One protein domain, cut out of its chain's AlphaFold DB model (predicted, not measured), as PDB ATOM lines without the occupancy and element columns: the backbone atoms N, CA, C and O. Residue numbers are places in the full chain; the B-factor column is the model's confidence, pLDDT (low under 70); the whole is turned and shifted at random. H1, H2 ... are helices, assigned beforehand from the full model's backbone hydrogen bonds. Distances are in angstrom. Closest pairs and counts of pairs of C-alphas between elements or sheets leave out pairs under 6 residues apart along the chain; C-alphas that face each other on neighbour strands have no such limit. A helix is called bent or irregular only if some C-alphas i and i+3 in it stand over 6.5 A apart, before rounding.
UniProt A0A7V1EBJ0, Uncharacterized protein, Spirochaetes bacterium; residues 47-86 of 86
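Overview. This is residues 47 to 86 of the 86 residues of an uncharacterized protein of Spirochaetes bacterium (UniProt A0A7V1EBJ0). A short helix, H1, and a longer helix, H2, stand well separated in a flat, open arrangement, joined by one long link that swings out at residues 54 to 59, crosses the space between the helices and folds back to the beginning of H2. The two helices point in much the same direction without packing on each other. The printed part has 40 residues with two named helices, H1 then H2, and no named strand; the class is all helix. The whole is loose, with a radius of gyration of the C-alphas of 11.5 A and spans of 32 by 23 by 8 A.

Arrangement. H1, residues 47 to 52, and H2, residues 72 to 85, are apart, with no C-alpha of the one within 8 A of the other. Between them runs a long link of 19 residues, 53 to 71. In this link residues 54 to 59 stand free. In H1 and H2 every O i to N i+4 pair is within hydrogen-bond range.

Along the chain. H1 begins at C-alpha 47, at (18.082, 12.138, 72.682), and measures 8.8 A from first to last C-alpha. H2 has 14 residues and measures 20.4 A; it begins at C-alpha 72, at (2.991, 19.679, 85.425), and ends at C-alpha 85, at (-6.082, 15.427, 67.671). Neither helix is bent.

Size, cuts and confidence. The two C-alphas farthest apart are those of Glu 57 and Leu 71, 32.0 A. The C-alphas of Gly 47 and Ile 86, the first and last printed residues, are 23.6 A apart. Ile 86 is the chain's last residue, and the printed part has no cut. The mean pLDDT of the printed part is 94.8, and no printed residue is under 70.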
ATOM      1  N   GLY A  47      17.191  12.986  73.479       94.56
ATOM      2  CA  GLY A  47      18.082  12.138  72.682       94.56
ATOM      3  C   GLY A  47      17.341  11.159  71.770       94.56
ATOM      4  O   GLY A  47      17.584  11.132  70.570       94.56
ATOM      5  N   ILE A  48      16.350  10.435  72.303       92.94
ATOM      6  CA  ILE A  48      15.574   9.450  71.529       92.94
ATOM      7  C   ILE A  48      14.790  10.108  70.382       92.94
ATOM      8  O   ILE A  48      14.733   9.566  69.279       92.94
ATOM      9  N   TYR A  49      14.185  11.279  70.614       92.62
ATOM     10  CA  TYR A  49      13.453  11.991  69.562       92.62
ATOM     11  C   TYR A  49      14.402  12.411  68.435       92.62
ATOM     12  O   TYR A  49      14.113  12.163  67.263       92.62
ATOM     13  N   ASP A  50      15.544  13.001  68.792       92.56
ATOM     14  CA  ASP A  50      16.543  13.464  67.827       92.56
ATOM     15  C   ASP A  50      17.158  12.290  67.046       92.56
ATOM     16  O   ASP A  50      17.417  12.401  65.847       92.56
ATOM     17  N   GLU A  51      17.330  11.133  67.691       94.44
ATOM     18  CA  GLU A  51      17.825   9.918  67.049       94.44
ATOM     19  C   GLU A  51      16.846   9.315  66.040       94.44
ATOM     20  O   GLU A  51      17.301   8.751  65.043       94.44
ATOM     21  N   LEU A  52      15.536   9.401  66.278       93.50
ATOM     22  CA  LEU A  52      14.514   8.778  65.428       93.50
ATOM     23  C   LEU A  52      13.982   9.706  64.333       93.50
ATOM     24  O   LEU A  52      13.515   9.232  63.291       93.50
ATOM     25  N   LYS A  53      14.038  11.023  64.548       89.44
ATOM     26  CA  LYS A  53      13.494  12.014  63.619       89.44
ATOM     27  C   LYS A  53      14.094  11.856  62.219       89.44
ATOM     28  O   LYS A  53      15.303  11.930  62.028       89.44
ATOM     29  N   GLY A  54      13.224  11.655  61.230       90.00
ATOM     30  CA  GLY A  54      13.617  11.476  59.828       90.00
ATOM     31  C   GLY A  54      14.212  10.103  59.490       90.00
ATOM     32  O   GLY A  54      14.594   9.898  58.342       90.00
ATOM     33  N   LYS A  55      14.287   9.166  60.448       95.19
ATOM     34  CA  LYS A  55      14.765   7.788  60.218       95.19
ATOM     35  C   LYS A  55      13.655   6.746  60.146       95.19
ATOM     36  O   LYS A  55      13.903   5.637  59.685       95.19
ATOM     37  N   ILE A  56      12.455   7.077  60.612       93.62
ATOM     38  CA  ILE A  56      11.286   6.203  60.513       93.62
ATOM     39  C   ILE A  56      10.165   6.904  59.754       93.62
ATOM     40  O   ILE A  56      10.019   8.121  59.829       93.62
ATOM     41  N   GLU A  57       9.374   6.114  59.031       91.62
ATOM     42  CA  GLU A  57       8.248   6.604  58.225       91.62
ATOM     43  C   GLU A  57       7.013   6.945  59.073       91.62
ATOM     44  O   GLU A  57       6.115   7.643  58.614       91.62
ATOM     45  N   LYS A  58       6.959   6.447  60.316       89.62
ATOM     46  CA  LYS A  58       5.871   6.742  61.252       89.62
ATOM     47  C   LYS A  58       6.009   8.146  61.823       89.62
ATOM     48  O   LYS A  58       7.115   8.606  62.103       89.62
ATOM     49  N   GLU A  59       4.869   8.777  62.066       90.06
ATOM     50  CA  GLU A  59       4.812  10.047  62.778       90.06
ATOM     51  C   GLU A  59       5.314   9.882  64.220       90.06
ATOM     52  O   GLU A  59       4.995   8.904  64.901       90.06
ATOM     53  N   ILE A  60       6.141  10.830  64.665       92.25
ATOM     54  CA  ILE A  60       6.709  10.855  66.012       92.25
ATOM     55  C   ILE A  60       6.215  12.107  66.706       92.25
ATOM     56  O   ILE A  60       6.491  13.222  66.258       92.25
ATOM     57  N   TYR A  61       5.575  11.907  67.849       91.19
ATOM     58  CA  TYR A  61       5.180  12.995  68.721       91.19
ATOM     59  C   TYR A  61       6.156  13.181  69.868       91.19
ATOM     60  O   TYR A  61       6.808  12.249  70.339       91.19
ATOM     61  N   PHE A  62       6.236  14.425  70.310       90.25
ATOM     62  CA  PHE A  62       7.159  14.877  71.324       90.25
ATOM     63  C   PHE A  62       6.373  15.670  72.359       90.25
ATOM     64  O   PHE A  62       5.694  16.619  71.976       90.25
ATOM     65  N   VAL A  63       6.407  15.243  73.625       94.69
ATOM     66  CA  VAL A  63       5.538  15.783  74.683       94.69
ATOM     67  C   VAL A  63       6.263  15.963  76.015       94.69
ATOM     68  O   VAL A  63       7.252  15.288  76.307       94.69
ATOM     69  N   GLY A  64       5.725  16.853  76.844       95.75
ATOM     70  CA  GLY A  64       6.125  17.024  78.241       95.75
ATOM     71  C   GLY A  64       7.456  17.746  78.427       95.75
ATOM     72  O   GLY A  64       7.834  18.577  77.607       95.75
ATOM     73  N   ASP A  65       8.184  17.453  79.509       96.25
ATOM     74  CA  ASP A  65       9.436  18.167  79.828       96.25
ATOM     75  C   ASP A  65      10.542  17.950  78.786       96.25
ATOM     76  O   ASP A  65      11.457  18.768  78.641       96.25
ATOM     77  N   ALA A  66      10.435  16.867  78.012       94.19
ATOM     78  CA  ALA A  66      11.273  16.653  76.847       94.19
ATOM     79  C   ALA A  66      11.089  17.797  75.826       94.19
ATOM     80  O   ALA A  66      12.075  18.275  75.272       94.19
ATOM     81  N   VAL A  67       9.868  18.313  75.636       94.88
ATOM     82  CA  VAL A  67       9.594  19.501  74.803       94.88
ATOM     83  C   VAL A  67      10.175  20.753  75.438       94.88
ATOM     84  O   VAL A  67      10.979  21.447  74.814       94.88
ATOM     85  N   ALA A  68       9.754  21.037  76.668       95.50
ATOM     86  CA  ALA A  68      10.220  22.167  77.452       95.50
ATOM     87  C   ALA A  68       9.900  21.913  78.932       95.50
ATOM     88  O   ALA A  68       8.736  21.642  79.236       95.50
ATOM     89  N   PRO A  69      10.867  22.034  79.861       96.75
ATOM     90  CA  PRO A  69      10.604  21.798  81.269       96.75
ATOM     91  C   PRO A  69       9.745  22.924  81.826       96.75
ATOM     92  O   PRO A  69      10.067  24.104  81.650       96.75
ATOM     93  N   ARG A  70       8.642  22.567  82.477       96.19
ATOM     94  CA  ARG A  70       7.640  23.535  82.939       96.19
ATOM     95  C   ARG A  70       6.742  22.926  84.013       96.19
ATOM     96  O   ARG A  70       7.048  21.871  84.558       96.19
ATOM     97  N   LEU A  71       5.650  23.605  84.355       97.00
ATOM     98  CA  LEU A  71       4.728  23.098  85.366       97.00
ATOM     99  C   LEU A  71       3.917  21.901  84.844       97.00
ATOM    100  O   LEU A  71       3.583  21.814  83.657       97.00
ATOM    101  N   ILE A  72       3.599  20.975  85.750       97.25
ATOM    102  CA  ILE A  72       2.991  19.679  85.425       97.25
ATOM    103  C   ILE A  72       1.643  19.823  84.713       97.25
ATOM    104  O   ILE A  72       1.345  19.066  83.796       97.25
ATOM    105  N   GLU A  73       0.842  20.822  85.071       97.94
ATOM    106  CA  GLU A  73      -0.446  21.090  84.440       97.94
ATOM    107  C   GLU A  73      -0.306  21.425  82.953       97.94
ATOM    108  O   GLU A  73      -1.145  21.017  82.154       97.94
ATOM    109  N   GLN A  74       0.778  22.098  82.559       97.75
ATOM    110  CA  GLN A  74       1.034  22.418  81.158       97.75
ATOM    111  C   GLN A  74       1.452  21.165  80.385       97.75
ATOM    112  O   GLN A  74       1.036  20.980  79.245       97.75
ATOM    113  N   VAL A  75       2.246  20.290  81.014       97.81
ATOM    114  CA  VAL A  75       2.620  18.982  80.456       97.81
ATOM    115  C   VAL A  75       1.387  18.111  80.228       97.81
ATOM    116  O   VAL A  75       1.225  17.560  79.142       97.81
ATOM    117  N   VAL A  76       0.504  18.021  81.225       97.75
ATOM    118  CA  VAL A  76      -0.739  17.248  81.127       97.75
ATOM    119  C   VAL A  76      -1.639  17.814  80.034       97.75
ATOM    120  O   VAL A  76      -2.088  17.050  79.186       97.75
ATOM    121  N   LEU A  77      -1.863  19.131  80.016       97.38
ATOM    122  CA  LEU A  77      -2.712  19.778  79.015       97.38
ATOM    123  C   LEU A  77      -2.209  19.537  77.586       97.38
ATOM    124  O   LEU A  77      -2.988  19.136  76.732       97.38
ATOM    125  N   GLU A  78      -0.914  19.732  77.322       97.19
ATOM    126  CA  GLU A  78      -0.342  19.502  75.987       97.19
ATOM    127  C   GLU A  78      -0.516  18.054  75.524       97.19
ATOM    128  O   GLU A  78      -0.912  17.813  74.383       97.19
ATOM    129  N   ALA A  79      -0.209  17.091  76.398       96.75
ATOM    130  CA  ALA A  79      -0.318  15.678  76.059       96.75
ATOM    131  C   ALA A  79      -1.776  15.278  75.779       96.75
ATOM    132  O   ALA A  79      -2.049  14.513  74.856       96.75
ATOM    133  N   GLU A  80      -2.707  15.824  76.558       98.00
ATOM    134  CA  GLU A  80      -4.145  15.605  76.424       98.00
ATOM    135  C   GLU A  80      -4.690  16.196  75.115       98.00
ATOM    136  O   GLU A  80      -5.355  15.496  74.348       98.00
ATOM    137  N   GLU A  81      -4.330  17.443  74.804       97.62
ATOM    138  CA  GLU A  81      -4.710  18.099  73.555       97.62
ATOM    139  C   GLU A  81      -4.180  17.356  72.329       97.62
ATOM    140  O   GLU A  81      -4.896  17.222  71.335       97.62
ATOM    141  N   LEU A  82      -2.933  16.880  72.384       97.06
ATOM    142  CA  LEU A  82      -2.356  16.082  71.312       97.06
ATOM    143  C   LEU A  82      -3.133  14.776  71.130       97.06
ATOM    144  O   LEU A  82      -3.513  14.456  70.007       97.06
ATOM    145  N   ALA A  83      -3.406  14.057  72.221       97.12
ATOM    146  CA  ALA A  83      -4.127  12.789  72.179       97.12
ATOM    147  C   ALA A  83      -5.543  12.922  71.593       97.12
ATOM    148  O   ALA A  83      -6.037  11.979  70.993       97.12
ATOM    149  N   ARG A  84      -6.197  14.083  71.731       97.81
ATOM    150  CA  ARG A  84      -7.504  14.355  71.102       97.81
ATOM    151  C   ARG A  84      -7.435  14.649  69.602       97.81
ATOM    152  O   ARG A  84      -8.474  14.624  68.945       97.81
ATOM    153  N   ARG A  85      -6.267  15.032  69.081       96.38
ATOM    154  CA  ARG A  85      -6.082  15.427  67.671       96.38
ATOM    155  C   ARG A  85      -5.678  14.262  66.770       96.38
ATOM    156  O   ARG A  85      -5.771  14.416  65.553       96.38
ATOM    157  N   ILE A  86      -5.216  13.162  67.359       94.19
ATOM    158  CA  ILE A  86      -4.724  11.959  66.672       94.19
ATOM    159  C   ILE A  86      -5.713  10.806  66.833       94.19
ATOM    160  O   ILE A  86      -5.759   9.961  65.915       94.19
TER     161      ILE A  86